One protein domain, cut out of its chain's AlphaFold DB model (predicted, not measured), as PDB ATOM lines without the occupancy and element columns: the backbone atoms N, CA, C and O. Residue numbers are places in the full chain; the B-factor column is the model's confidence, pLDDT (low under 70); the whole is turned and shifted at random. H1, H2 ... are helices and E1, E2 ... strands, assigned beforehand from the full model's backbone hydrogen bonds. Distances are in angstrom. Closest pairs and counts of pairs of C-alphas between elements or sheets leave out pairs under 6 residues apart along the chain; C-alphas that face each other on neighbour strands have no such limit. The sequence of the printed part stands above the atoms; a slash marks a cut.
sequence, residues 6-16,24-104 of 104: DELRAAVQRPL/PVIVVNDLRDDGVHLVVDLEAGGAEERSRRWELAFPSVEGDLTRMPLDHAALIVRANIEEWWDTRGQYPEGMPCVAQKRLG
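AT A GLANCE: This is residues 6 to 16 and 24 to 104 of the 104 residues of an uncharacterized protein of Pseudonocardia sp. MH-G8 (UniProt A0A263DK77). A strongly twisted sheet of four strands is covered on one face by a long helix, H3, crossing it slantwise, and by a short helix, H1, beside the first part of H3 and over edge strand E1. The opposite face has no named helix over it, and the small helix H2 sits at one end, between E3 and H3 along the chain. The printed part has 92 residues, with three named helices and four named strands in the order H1 E1 E2 E3 H2 H3 E4, of mixed class. The sheet's order is E1 E2 E3 E4, all antiparallel. The whole is compact, with a radius of gyration of the C-alphas of 12.5 A, and only just elongated, spanning 37 by 24 by 21 A.

IN THESE COORDINATES: In the sheet, E1 is residues 25 to 33, 23.5 A long, beginning at C-alpha 25 (-44.673, -47.852, -13.437); E2 is residues 37 to 45, 23.4 A; E3 is residues 52 to 59, 22.2 A; E4 is residues 99 to 103, 13.1 A, ending at C-alpha 103 (-53.700, -38.259, -3.599). H3 is residues 70 to 87, 25.8 A, beginning at C-alpha 70 (-35.883, -30.571, -23.242). H1 is residues 6 to 12, 9.9 A, and H2 is residues 62 to 65, 5.3 A.

HOW THE PARTS SIT: E1, E2 and E3 form a meander, each strand the antiparallel neighbour of the one before, with hairpins E1 and E2, and E2 and E3. E1 bends by 57 degrees at residue 29 and E2 by 52 degrees at residue 41. N 27 and O 43 are 2.9 A apart, N 40 and O 56 2.8 A, and N 55 of E3 and O 101 of E4 2.8 A, each within hydrogen-bond range. H1 and H3 lie on the same face of the sheet, making two layers, helices on one face of a sheet. H3 lies over E2 at a height over the sheet of 8.8 A; its line stands at 59 degrees to E2 on the local plane, only just slantwise to the strands. The closest C-alphas of E2 and H3 are those of Ala 44 and Trp 85, 7.7 A. H1 lies over E1 at a height of 8.5 A, slantwise at 37 degrees on the local plane; their closest C-alphas are those of Arg 9 and Leu 31, 6.1 A. H1 and H3 touch, H3 with residues 70 to 78 alone, at a steep tilt of 55 degrees, the same way; their closest C-alphas are those of Val 12 and Ala 74, 4.8 A. H2 is close to H3 but not clearly touching, the closest C-alphas being those of Leu 65 and Ala 73, 5.4 A. H2 is only just not on the sheet, with 4 pairs of C-alphas within 10 A. E1 and E4 are apart. In H1 and H3 every O i to N i+4 pair is within hydrogen-bond range; H2 is too short for such a pair.

THE WHOLE: The two C-alphas farthest apart, those of Glu 48 and Arg 67, are 38.1 A apart. Residues 17 to 23 are not printed, and C-alphas 16 and 24 are 11.4 A apart across this cut. The link from H3 to E4, with 11 residues between them, is long. The model's mean pLDDT over the printed part is 84.8; residues 15 to 16 and 60 to 64 are under 70.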
ATOM      1  N   ASP A   6     -46.071 -29.030 -20.998       90.38
ATOM      2  CA  ASP A   6     -46.679 -30.161 -21.703       90.38
ATOM      3  C   ASP A   6     -45.647 -31.000 -22.465       90.38
ATOM      4  O   ASP A   6     -45.706 -32.234 -22.444       90.38
ATOM      5  N   GLU A   7     -44.673 -30.350 -23.107       92.31
ATOM      6  CA  GLU A   7     -43.558 -31.029 -23.773       92.31
ATOM      7  C   GLU A   7     -42.649 -31.729 -22.759       92.31
ATOM      8  O   GLU A   7     -42.276 -32.884 -22.972       92.31
ATOM      9  N   LEU A   8     -42.350 -31.079 -21.629       91.12
ATOM     10  CA  LEU A   8     -41.603 -31.692 -20.530       91.12
ATOM     11  C   LEU A   8     -42.351 -32.896 -19.959       91.12
ATOM     12  O   LEU A   8     -41.763 -33.963 -19.802       91.12
ATOM     13  N   ARG A   9     -43.658 -32.768 -19.722       92.50
ATOM     14  CA  ARG A   9     -44.510 -33.845 -19.212       92.50
ATOM     15  C   ARG A   9     -44.458 -35.042 -20.145       92.50
ATOM     16  O   ARG A   9     -44.274 -36.160 -19.677       92.50
ATOM     17  N   ALA A  10     -44.587 -34.817 -21.451       91.44
ATOM     18  CA  ALA A  10     -44.488 -35.873 -22.451       91.44
ATOM     19  C   ALA A  10     -43.090 -36.514 -22.488       91.44
ATOM     20  O   ALA A  10     -42.978 -37.734 -22.618       91.44
ATOM     21  N   ALA A  11     -42.029 -35.717 -22.347       91.12
ATOM     22  CA  ALA A  11     -40.654 -36.202 -22.352       91.12
ATOM     23  C   ALA A  11     -40.315 -37.038 -21.102       91.12
ATOM     24  O   ALA A  11     -39.692 -38.090 -21.231       91.12
ATOM     25  N   VAL A  12     -40.792 -36.639 -19.916       90.62
ATOM     26  CA  VAL A  12     -40.574 -37.341 -18.630       90.62
ATOM     27  C   VAL A  12     -41.248 -38.719 -18.582       90.62
ATOM     28  O   VAL A  12     -40.825 -39.591 -17.820       90.62
ATOM     29  N   GLN A  13     -42.263 -38.971 -19.416       87.94
ATOM     30  CA  GLN A  13     -42.859 -40.312 -19.523       87.94
ATOM     31  C   GLN A  13     -41.867 -41.359 -20.035       87.94
ATOM     32  O   GLN A  13     -42.076 -42.554 -19.827       87.94
ATOM     33  N   ARG A  14     -40.810 -40.939 -20.744       81.00
ATOM     34  CA  ARG A  14     -39.827 -41.868 -21.299       81.00
ATOM     35  C   ARG A  14     -38.964 -42.424 -20.159       81.00
ATOM     36  O   ARG A  14     -38.346 -41.642 -19.438       81.00
ATOM     37  N   PRO A  15     -38.905 -43.753 -19.976       69.06
ATOM     38  CA  PRO A  15     -38.065 -44.351 -18.945       69.06
ATOM     39  C   PRO A  15     -36.575 -44.075 -19.206       69.06
ATOM     40  O   PRO A  15     -36.139 -43.955 -20.353       69.06
ATOM     41  N   LEU A  16     -35.781 -44.009 -18.129       67.69
ATOM     42  CA  LEU A  16     -34.321 -43.928 -18.218       67.69
ATOM     43  C   LEU A  16     -33.746 -45.297 -18.607       67.69
ATOM     44  O   LEU A  16     -33.402 -46.092 -17.732       67.69
ATOM     45  N   PRO A  24     -40.534 -49.056 -11.137       75.56
ATOM     46  CA  PRO A  24     -41.881 -48.531 -10.999       75.56
ATOM     47  C   PRO A  24     -42.520 -48.205 -12.343       75.56
ATOM     48  O   PRO A  24     -41.891 -47.632 -13.236       75.56
ATOM     49  N   VAL A  25     -43.815 -48.480 -12.438       83.06
ATOM     50  CA  VAL A  25     -44.673 -47.852 -13.437       83.06
ATOM     51  C   VAL A  25     -44.957 -46.440 -12.943       83.06
ATOM     52  O   VAL A  25     -45.616 -46.274 -11.920       83.06
ATOM     53  N   ILE A  26     -44.433 -45.440 -13.653       87.31
ATOM     54  CA  ILE A  26     -44.640 -44.014 -13.374       87.31
ATOM     55  C   ILE A  26     -45.416 -43.412 -14.540       87.31
ATOM     56  O   ILE A  26     -44.956 -43.492 -15.679       87.31
ATOM     57  N   VAL A  27     -46.545 -42.775 -14.242       90.25
ATOM     58  CA  VAL A  27     -47.348 -42.010 -15.201       90.25
ATOM     59  C   VAL A  27     -47.464 -40.581 -14.695       90.25
ATOM     60  O   VAL A  27     -48.072 -40.352 -13.657       90.25
ATOM     61  N   VAL A  28     -46.894 -39.613 -15.413       92.75
ATOM     62  CA  VAL A  28     -47.005 -38.189 -15.034       92.75
ATOM     63  C   VAL A  28     -48.285 -37.571 -15.609       92.75
ATOM     64  O   VAL A  28     -48.440 -37.444 -16.825       92.75
ATOM     65  N   ASN A  29     -49.208 -37.175 -14.742       93.19
ATOM     66  CA  ASN A  29     -50.478 -36.571 -15.138       93.19
ATOM     67  C   ASN A  29     -50.329 -35.081 -15.437       93.19
ATOM     68  O   ASN A  29     -50.914 -34.596 -16.403       93.19
ATOM     69  N   ASP A  30     -49.542 -34.376 -14.623       93.12
ATOM     70  CA  ASP A  30     -49.383 -32.924 -14.693       93.12
ATOM     71  C   ASP A  30     -47.989 -32.485 -14.225       93.12
ATOM     72  O   ASP A  30     -47.369 -33.130 -13.373       93.12
ATOM     73  N   LEU A  31     -47.516 -31.376 -14.793       91.81
ATOM     74  CA  LEU A  31     -46.314 -30.660 -14.378       91.81
ATOM     75  C   LEU A  31     -46.635 -29.174 -14.326       91.81
ATOM     76  O   LEU A  31     -47.027 -28.585 -15.333       91.81
ATOM     77  N   ARG A  32     -46.398 -28.557 -13.171       90.69
ATOM     78  CA  ARG A  32     -46.610 -27.122 -12.984       90.69
ATOM     79  C   ARG A  32     -45.504 -26.503 -12.150       90.69
ATOM     80  O   ARG A  32     -44.941 -27.162 -11.282       90.69
ATOM     81  N   ASP A  33     -45.250 -25.227 -12.390       87.50
ATOM     82  CA  ASP A  33     -44.425 -24.403 -11.513       87.50
ATOM     83  C   ASP A  33     -45.336 -23.571 -10.602       87.50
ATOM     84  O   ASP A  33     -46.289 -22.948 -11.079       87.50
ATOM     85  N   ASP A  34     -45.080 -23.594  -9.294       86.88
ATOM     86  CA  ASP A  34     -45.784 -22.751  -8.316       86.88
ATOM     87  C   ASP A  34     -45.039 -21.437  -7.987       86.88
ATOM     88  O   ASP A  34     -45.487 -20.658  -7.142       86.88
ATOM     89  N   GLY A  35     -43.924 -21.175  -8.675       82.19
ATOM     90  CA  GLY A  35     -42.997 -20.064  -8.468       82.19
ATOM     91  C   GLY A  35     -41.838 -20.393  -7.521       82.19
ATOM     92  O   GLY A  35     -40.929 -19.576  -7.365       82.19
ATOM     93  N   VAL A  36     -41.867 -21.556  -6.862       84.44
ATOM     94  CA  VAL A  36     -40.846 -22.018  -5.906       84.44
ATOM     95  C   VAL A  36     -40.464 -23.480  -6.144       84.44
ATOM     96  O   VAL A  36     -39.308 -23.855  -5.936       84.44
ATOM     97  N   HIS A  37     -41.404 -24.309  -6.593       88.12
ATOM     98  CA  HIS A  37     -41.258 -25.743  -6.806       88.12
ATOM     99  C   HIS A  37     -41.761 -26.163  -8.183       88.12
ATOM    100  O   HIS A  37     -42.788 -25.687  -8.668       88.12
ATOM    101  N   LEU A  38     -41.078 -27.156  -8.753       90.50
ATOM    102  CA  LEU A  38     -41.677 -27.976  -9.794       90.50
ATOM    103  C   LEU A  38     -42.586 -28.993  -9.108       90.50
ATOM    104  O   LEU A  38     -42.110 -29.896  -8.411       90.50
ATOM    105  N   VAL A  39     -43.887 -28.848  -9.319       93.00
ATOM    106  CA  VAL A  39     -44.896 -29.752  -8.782       93.00
ATOM    107  C   VAL A  39     -45.290 -30.773  -9.843       93.00
ATOM    108  O   VAL A  39     -45.662 -30.424 -10.963       93.00
ATOM    109  N   VAL A  40     -45.211 -32.043  -9.465       94.19
ATOM    110  CA  VAL A  40     -45.452 -33.205 -10.317       94.19
ATOM    111  C   VAL A  40     -46.629 -33.989  -9.764       94.19
ATOM    112  O   VAL A  40     -46.552 -34.527  -8.661       94.19
ATOM    113  N   ASP A  41     -47.700 -34.090 -10.545       96.00
ATOM    114  CA  ASP A  41     -48.775 -35.051 -10.296       96.00
ATOM    115  C   ASP A  41     -48.455 -36.332 -11.057       96.00
ATOM    116  O   ASP A  41     -48.279 -36.308 -12.280       96.00
ATOM    117  N   LEU A  42     -48.374 -37.451 -10.348       94.88
ATOM    118  CA  LEU A  42     -48.047 -38.728 -10.956       94.88
ATOM    119  C   LEU A  42     -48.767 -39.899 -10.300       94.88
ATOM    120  O   LEU A  42     -49.084 -39.888  -9.115       94.88
ATOM    121  N   GLU A  43     -48.964 -40.958 -11.068       93.50
ATOM    122  CA  GLU A  43     -49.264 -42.283 -10.545       93.50
ATOM    123  C   GLU A  43     -47.979 -43.099 -10.502       93.50
ATOM    124  O   GLU A  43     -47.256 -43.170 -11.495       93.50
ATOM    125  N   ALA A  44     -47.693 -43.715  -9.355       89.12
ATOM    126  CA  ALA A  44     -46.561 -44.617  -9.211       89.12
ATOM    127  C   ALA A  44     -46.966 -45.915  -8.513       89.12
ATOM    128  O   ALA A  44     -47.660 -45.900  -7.489       89.12
ATOM    129  N   GLY A  45     -46.531 -47.032  -9.090       85.56
ATOM    130  CA  GLY A  45     -46.761 -48.394  -8.612       85.56
ATOM    131  C   GLY A  45     -45.557 -49.286  -8.898       85.56
ATOM    132  O   GLY A  45     -44.791 -49.029  -9.825       85.56
ATOM    133  N   GLY A  46     -45.378 -50.334  -8.099       80.19
ATOM    134  CA  GLY A  46     -44.388 -51.381  -8.357       80.19
ATOM    135  C   GLY A  46     -44.996 -52.510  -9.186       80.19
ATOM    136  O   GLY A  46     -46.209 -52.559  -9.360       80.19
ATOM    137  N   ALA A  47     -44.182 -53.470  -9.632       71.44
ATOM    138  CA  ALA A  47     -44.684 -54.657 -10.341       71.44
ATOM    139  C   ALA A  47     -45.777 -55.415  -9.552       71.44
ATOM    140  O   ALA A  47     -46.691 -55.983 -10.142       71.44
ATOM    141  N   GLU A  48     -45.703 -55.376  -8.217       71.00
ATOM    142  CA  GLU A  48     -46.651 -56.034  -7.308       71.00
ATOM    143  C   GLU A  48     -47.469 -55.046  -6.451       71.00
ATOM    144  O   GLU A  48     -48.388 -55.452  -5.738       71.00
ATOM    145  N   GLU A  49     -47.175 -53.741  -6.512       75.44
ATOM    146  CA  GLU A  49     -47.876 -52.714  -5.731       75.44
ATOM    147  C   GLU A  49     -48.862 -51.951  -6.616       75.44
ATOM    148  O   GLU A  49     -48.488 -51.416  -7.657       75.44
ATOM    149  N   ARG A  50     -50.124 -51.840  -6.171       78.38
ATOM    150  CA  ARG A  50     -51.121 -51.001  -6.852       78.38
ATOM    151  C   ARG A  50     -50.609 -49.571  -6.990       78.38
ATOM    152  O   ARG A  50     -50.254 -48.955  -5.984       78.38
ATOM    153  N   SER A  51     -50.674 -49.043  -8.209       81.88
ATOM    154  CA  SER A  51     -50.389 -47.640  -8.482       81.88
ATOM    155  C   SER A  51     -51.240 -46.737  -7.598       81.88
ATOM    156  O   SER A  51     -52.443 -46.952  -7.429       81.88
ATOM    157  N   ARG A  52     -50.592 -45.738  -7.007       89.56
ATOM    158  CA  ARG A  52     -51.226 -44.687  -6.210       89.56
ATOM    159  C   ARG A  52     -50.890 -43.348  -6.826       89.56
ATOM    160  O   ARG A  52     -49.807 -43.199  -7.391       89.56
ATOM    161  N   ARG A  53     -51.795 -42.386  -6.684       94.00
ATOM    162  CA  ARG A  53     -51.557 -41.027  -7.146       94.00
ATOM    163  C   ARG A  53     -50.813 -40.229  -6.079       94.00
ATOM    164  O   ARG A  53     -51.058 -40.368  -4.879       94.00
ATOM    165  N   TRP A  54     -49.880 -39.407  -6.524       93.69
ATOM    166  CA  TRP A  54     -48.992 -38.614  -5.696       93.69
ATOM    167  C   TRP A  54     -48.816 -37.231  -6.294       93.69
ATOM    168  O   TRP A  54     -48.844 -37.047  -7.507       93.69
ATOM    169  N   GLU A  55     -48.599 -36.275  -5.408       95.12
ATOM    170  CA  GLU A  55     -48.087 -34.957  -5.725       95.12
ATOM    171  C   GLU A  55     -46.702 -34.833  -5.095       95.12
ATOM    172  O   GLU A  55     -46.556 -35.020  -3.882       95.12
ATOM    173  N   LEU A  56     -45.693 -34.560  -5.921       93.19
ATOM    174  CA  LEU A  56     -44.322 -34.298  -5.493       93.19
ATOM    175  C   LEU A  56     -43.976 -32.847  -5.784       93.19
ATOM    176  O   LEU A  56     -44.205 -32.378  -6.893       93.19
ATOM    177  N   ALA A  57     -43.398 -32.152  -4.815       91.81
ATOM    178  CA  ALA A  57     -42.853 -30.817  -5.000       91.81
ATOM    179  C   ALA A  57     -41.332 -30.894  -4.866       91.81
ATOM    180  O   ALA A  57     -40.801 -31.105  -3.773       91.81
ATOM    181  N   PHE A  58     -40.645 -30.753  -5.998       87.94
ATOM    182  CA  PHE A  58     -39.192 -30.659  -6.053       87.94
ATOM    183  C   PHE A  58     -38.784 -29.187  -5.961       87.94
ATOM    184  O   PHE A  58     -39.478 -28.347  -6.538       87.94
ATOM    185  N   PRO A  59     -37.666 -28.844  -5.294       81.25
ATOM    186  CA  PRO A  59     -37.162 -27.476  -5.275       81.25
ATOM    187  C   PRO A  59     -37.003 -27.005  -6.714       81.25
ATOM    188  O   PRO A  59     -36.324 -27.669  -7.505       81.25
ATOM    189  N   SER A  60     -37.673 -25.912  -7.076       64.38
ATOM    190  CA  SER A  60     -37.608 -25.436  -8.446       64.38
ATOM    191  C   SER A  60     -36.217 -24.888  -8.689       64.38
ATOM    192  O   SER A  60     -35.767 -23.930  -8.065       64.38
ATOM    193  N   VAL A  61     -35.543 -25.498  -9.646       58.47
ATOM    194  CA  VAL A  61     -34.450 -24.876 -10.376       58.47
ATOM    195  C   VAL A  61     -35.018 -24.289 -11.674       58.47
ATOM    196  O   VAL A  61     -34.415 -24.468 -12.722       58.47
ATOM    197  N   GLU A  62     -36.198 -23.640 -11.659       52.88
ATOM    198  CA  GLU A  62     -36.887 -23.100 -12.858       52.88
ATOM    199  C   GLU A  62     -35.921 -22.342 -13.780       52.88
ATOM    200  O   GLU A  62     -35.910 -22.526 -15.004       52.88
ATOM    201  N   GLY A  63     -35.049 -21.536 -13.161       56.28
ATOM    202  CA  GLY A  63     -34.007 -20.768 -13.835       56.28
ATOM    203  C   GLY A  63     -32.948 -21.612 -14.549       56.28
ATOM    204  O   GLY A  63     -32.321 -21.105 -15.477       56.28
ATOM    205  N   ASP A  64     -32.772 -22.876 -14.169       66.94
ATOM    206  CA  ASP A  64     -31.831 -23.814 -14.778       66.94
ATOM    207  C   ASP A  64     -32.525 -24.794 -15.731       66.94
ATOM    208  O   ASP A  64     -32.015 -25.008 -16.828       66.94
ATOM    209  N   LEU A  65     -33.702 -25.342 -15.392       74.94
ATOM    210  CA  LEU A  65     -34.380 -26.329 -16.247       74.94
ATOM    211  C   LEU A  65     -34.810 -25.720 -17.581       74.94
ATOM    212  O   LEU A  65     -34.443 -26.239 -18.633       74.94
ATOM    213  N   THR A  66     -35.525 -24.593 -17.569       72.12
ATOM    214  CA  THR A  66     -36.060 -23.961 -18.797       72.12
ATOM    215  C   THR A  66     -34.972 -23.473 -19.764       72.12
ATOM    216  O   THR A  66     -35.238 -23.242 -20.946       72.12
ATOM    217  N   ARG A  67     -33.727 -23.342 -19.283       79.88
ATOM    218  CA  ARG A  67     -32.545 -22.985 -20.084       79.88
ATOM    219  C   ARG A  67     -31.827 -24.198 -20.677       79.88
ATOM    220  O   ARG A  67     -30.967 -24.023 -21.542       79.88
ATOM    221  N   MET A  68     -32.155 -25.407 -20.229       86.69
ATOM    222  CA  MET A  68     -31.591 -26.653 -20.735       86.69
ATOM    223  C   MET A  68     -32.383 -27.194 -21.934       86.69
ATOM    224  O   MET A  68     -33.576 -26.911 -22.085       86.69
ATOM    225  N   PRO A  69     -31.753 -28.029 -22.781       90.88
ATOM    226  CA  PRO A  69     -32.475 -28.846 -23.748       90.88
ATOM    227  C   PRO A  69     -33.575 -29.676 -23.071       90.88
ATOM    228  O   PRO A  69     -33.364 -30.198 -21.976       90.88
ATOM    229  N   LEU A  70     -34.716 -29.834 -23.747       90.44
ATOM    230  CA  LEU A  70     -35.883 -30.571 -23.242       90.44
ATOM    231  C   LEU A  70     -35.510 -31.964 -22.725       90.44
ATOM    232  O   LEU A  70     -35.919 -32.341 -21.632       90.44
ATOM    233  N   ASP A  71     -34.691 -32.698 -23.479       89.38
ATOM    234  CA  ASP A  71     -34.264 -34.040 -23.086       89.38
ATOM    235  C   ASP A  71     -33.466 -34.017 -21.777       89.38
ATOM    236  O   ASP A  71     -33.688 -34.853 -20.911       89.38
ATOM    237  N   HIS A  72     -32.586 -33.032 -21.571       89.50
ATOM    238  CA  HIS A  72     -31.825 -32.913 -20.322       89.50
ATOM    239  C   HIS A  72     -32.732 -32.574 -19.137       89.50
ATOM    240  O   HIS A  72     -32.606 -33.186 -18.077       89.50
ATOM    241  N   ALA A  73     -33.671 -31.642 -19.321       89.81
ATOM    242  CA  ALA A  73     -34.649 -31.308 -18.291       89.81
ATOM    243  C   ALA A  73     -35.516 -32.527 -17.932       89.81
ATOM    244  O   ALA A  73     -35.703 -32.834 -16.756       89.81
ATOM    245  N   ALA A  74     -35.975 -33.274 -18.938       90.50
ATOM    246  CA  ALA A  74     -36.759 -34.486 -18.743       90.50
ATOM    247  C   ALA A  74     -35.974 -35.582 -18.011       90.50
ATOM    248  O   ALA A  74     -36.523 -36.215 -17.112       90.50
ATOM    249  N   LEU A  75     -34.691 -35.772 -18.344       89.19
ATOM    250  CA  LEU A  75     -33.807 -36.715 -17.652       89.19
ATOM    251  C   LEU A  75     -33.681 -36.379 -16.160       89.19
ATOM    252  O   LEU A  75     -33.794 -37.279 -15.332       89.19
ATOM    253  N   ILE A  76     -33.487 -35.101 -15.813       88.50
ATOM    254  CA  ILE A  76     -33.365 -34.648 -14.417       88.50
ATOM    255  C   ILE A  76     -34.661 -34.905 -13.648       88.50
ATOM    256  O   ILE A  76     -34.639 -35.523 -12.584       88.50
ATOM    257  N   VAL A  77     -35.801 -34.472 -14.194       89.94
ATOM    258  CA  VAL A  77     -37.105 -34.668 -13.539       89.94
ATOM    259  C   VAL A  77     -37.398 -36.156 -13.370       89.94
ATOM    260  O   VAL A  77     -37.817 -36.585 -12.297       89.94
ATOM    261  N   ARG A  78     -37.122 -36.967 -14.396       89.50
ATOM    262  CA  ARG A  78     -37.321 -38.413 -14.326       89.50
ATOM    263  C   ARG A  78     -36.424 -39.070 -13.277       89.50
ATOM    264  O   ARG A  78     -36.921 -39.906 -12.529       89.50
ATOM    265  N   ALA A  79     -35.151 -38.686 -13.202       88.06
ATOM    266  CA  ALA A  79     -34.221 -39.199 -12.200       88.06
ATOM    267  C   ALA A  79     -34.710 -38.900 -10.777       88.06
ATOM    268  O   ALA A  79     -34.744 -39.806  -9.952       88.06
ATOM    269  N   ASN A  80     -35.194 -37.680 -10.524       89.12
ATOM    270  CA  ASN A  80     -35.745 -37.301  -9.222       89.12
ATOM    271  C   ASN A  80     -36.991 -38.121  -8.840       89.12
ATOM    272  O   ASN A  80     -37.147 -38.495  -7.679       89.12
ATOM    273  N   ILE A  81     -37.881 -38.425  -9.795       90.12
ATOM    274  CA  ILE A  81     -39.063 -39.266  -9.526       90.12
ATOM    275  C   ILE A  81     -38.650 -40.723  -9.261       90.12
ATOM    276  O   ILE A  81     -39.203 -41.357  -8.364       90.12
ATOM    277  N   GLU A  82     -37.694 -41.271 -10.019       87.88
ATOM    278  CA  GLU A  82     -37.199 -42.638  -9.797       87.88
ATOM    279  C   GLU A  82     -36.471 -42.762  -8.446       87.88
ATOM    280  O   GLU A  82     -36.760 -43.683  -7.684       87.88
ATOM    281  N   GLU A  83     -35.619 -41.796  -8.092       86.81
ATOM    282  CA  GLU A  83     -34.946 -41.747  -6.787       86.81
ATOM    283  C   GLU A  83     -35.949 -41.632  -5.633       86.81
ATOM    284  O   GLU A  83     -35.845 -42.353  -4.634       86.81
ATOM    285  N   TRP A  84     -36.962 -40.770  -5.785       89.38
ATOM    286  CA  TRP A  84     -38.064 -40.685  -4.834       89.38
ATOM    287  C   TRP A  84     -38.751 -42.034  -4.661       89.38
ATOM    288  O   TRP A  84     -38.942 -42.482  -3.530       89.38
ATOM    289  N   TRP A  85     -39.095 -42.713  -5.759       88.44
ATOM    290  CA  TRP A  85     -39.755 -44.007  -5.672       88.44
ATOM    291  C   TRP A  85     -38.905 -45.003  -4.883       88.44
ATOM    292  O   TRP A  85     -39.408 -45.601  -3.932       88.44
ATOM    293  N   ASP A  86     -37.626 -45.149  -5.212       86.06
ATOM    294  CA  ASP A  86     -36.749 -46.143  -4.587       86.06
ATOM    295  C   ASP A  86     -36.506 -45.877  -3.092       86.06
ATOM    296  O   ASP A  86     -36.308 -46.807  -2.305       86.06
ATOM    297  N   THR A  87     -36.572 -44.614  -2.671       86.31
ATOM    298  CA  THR A  87     -36.249 -44.207  -1.297       86.31
ATOM    299  C   THR A  87     -37.466 -43.876  -0.431       86.31
ATOM    300  O   THR A  87     -37.324 -43.813   0.792       86.31
ATOM    301  N   ARG A  88     -38.681 -43.757  -0.992       85.56
ATOM    302  CA  ARG A  88     -39.901 -43.331  -0.262       85.56
ATOM    303  C   ARG A  88     -40.191 -44.121   1.018       85.56
ATOM    304  O   ARG A  88     -40.737 -43.577   1.969       85.56
ATOM    305  N   GLY A  89     -39.830 -45.408   1.058       84.31
ATOM    306  CA  GLY A  89     -40.033 -46.264   2.233       84.31
ATOM    307  C   GLY A  89     -39.138 -45.903   3.424       84.31
ATOM    308  O   GLY A  89     -39.493 -46.188   4.564       84.31
ATOM    309  N   GLN A  90     -37.998 -45.256   3.169       86.75
ATOM    310  CA  GLN A  90     -37.065 -44.770   4.189       86.75
ATOM    311  C   GLN A  90     -37.474 -43.385   4.718       86.75
ATOM    312  O   GLN A  90     -37.104 -43.018   5.831       86.75
ATOM    313  N   TYR A  91     -38.273 -42.648   3.940       83.31
ATOM    314  CA  TYR A  91     -38.694 -41.276   4.215       83.31
ATOM    315  C   TYR A  91     -40.227 -41.139   4.157       83.31
ATOM    316  O   TYR A  91     -40.772 -40.556   3.216       83.31
ATOM    317  N   PRO A  92     -40.963 -41.662   5.158       74.38
ATOM    318  CA  PRO A  92     -42.428 -41.639   5.147       74.38
ATOM    319  C   PRO A  92     -43.011 -40.215   5.159       74.38
ATOM    320  O   PRO A  92     -44.089 -39.990   4.610       74.38
ATOM    321  N   GLU A  93     -42.285 -39.252   5.729       77.06
ATOM    322  CA  GLU A  93     -42.674 -37.835   5.777       77.06
ATOM    323  C   GLU A  93     -42.177 -37.017   4.567       77.06
ATOM    324  O   GLU A  93     -42.506 -35.840   4.451       77.06
ATOM    325  N   GLY A  94     -41.447 -37.641   3.634       72.25
ATOM    326  CA  GLY A  94     -40.827 -36.990   2.473       72.25
ATOM    327  C   GLY A  94     -39.300 -36.962   2.556       72.25
ATOM    328  O   GLY A  94     -38.722 -36.921   3.644       72.25
ATOM    329  N   MET A  95     -38.635 -37.027   1.397       78.44
ATOM    330  CA  MET A  95     -37.174 -36.909   1.326       78.44
ATOM    331  C   MET A  95     -36.729 -35.485   1.693       78.44
ATOM    332  O   MET A  95     -37.502 -34.537   1.519       78.44
ATOM    333  N   PRO A  96     -35.469 -35.285   2.124       76.88
ATOM    334  CA  PRO A  96     -34.904 -33.948   2.248       76.88
ATOM    335  C   PRO A  96     -35.137 -33.139   0.966       76.88
ATOM    336  O   PRO A  96     -34.794 -33.584  -0.126       76.88
ATOM    337  N   CYS A  97     -35.742 -31.961   1.115       78.00
ATOM    338  CA  CYS A  97     -36.079 -31.041   0.024       78.00
ATOM    339  C   CYS A  97     -37.161 -31.518  -0.967       78.00
ATOM    340  O   CYS A  97     -37.508 -30.740  -1.845       78.00
ATOM    341  N   VAL A  98     -37.740 -32.717  -0.827       86.12
ATOM    342  CA  VAL A  98     -38.877 -33.166  -1.651       86.12
ATOM    343  C   VAL A  98     -40.105 -33.327  -0.769       86.12
ATOM    344  O   VAL A  98     -40.210 -34.264   0.026       86.12
ATOM    345  N   ALA A  99     -41.066 -32.424  -0.934       88.38
ATOM    346  CA  ALA A  99     -42.377 -32.592  -0.323       88.38
ATOM    347  C   ALA A  99     -43.183 -33.628  -1.120       88.38
ATOM    348  O   ALA A  99     -43.213 -33.591  -2.349       88.38
ATOM    349  N   GLN A 100     -43.851 -34.543  -0.417       90.12
ATOM    350  CA  GLN A 100     -44.706 -35.565  -1.020       90.12
ATOM    351  C   GLN A 100     -46.097 -35.552  -0.390       90.12
ATOM    352  O   GLN A 100     -46.251 -35.392   0.822       90.12
ATOM    353  N   LYS A 101     -47.123 -35.793  -1.202       91.69
ATOM    354  CA  LYS A 101     -48.503 -35.939  -0.743       91.69
ATOM    355  C   LYS A 101     -49.197 -37.037  -1.531       91.69
ATOM    356  O   LYS A 101     -49.246 -36.998  -2.755       91.69
ATOM    357  N   ARG A 102     -49.776 -38.012  -0.830       89.44
ATOM    358  CA  ARG A 102     -50.613 -39.032  -1.469       89.44
ATOM    359  C   ARG A 102     -51.967 -38.431  -1.844       89.44
ATOM    360  O   ARG A 102     -52.619 -37.813  -0.999       89.44
ATOM    361  N   LEU A 103     -52.393 -38.646  -3.081       85.50
ATOM    362  CA  LEU A 103     -53.700 -38.259  -3.599       85.50
ATOM    363  C   LEU A 103     -54.565 -39.525  -3.721       85.50
ATOM    364  O   LEU A 103     -54.118 -40.484  -4.335       85.50
ATOM    365  N   GLY A 104     -55.753 -39.504  -3.101       76.06
ATOM    366  CA  GLY A 104     -56.863 -40.472  -3.242       76.06
ATOM    367  C   GLY A 104     -56.507 -41.934  -3.478       76.06
ATOM    368  O   GLY A 104     -56.390 -42.306  -4.663       76.06
TER     369      GLY A 104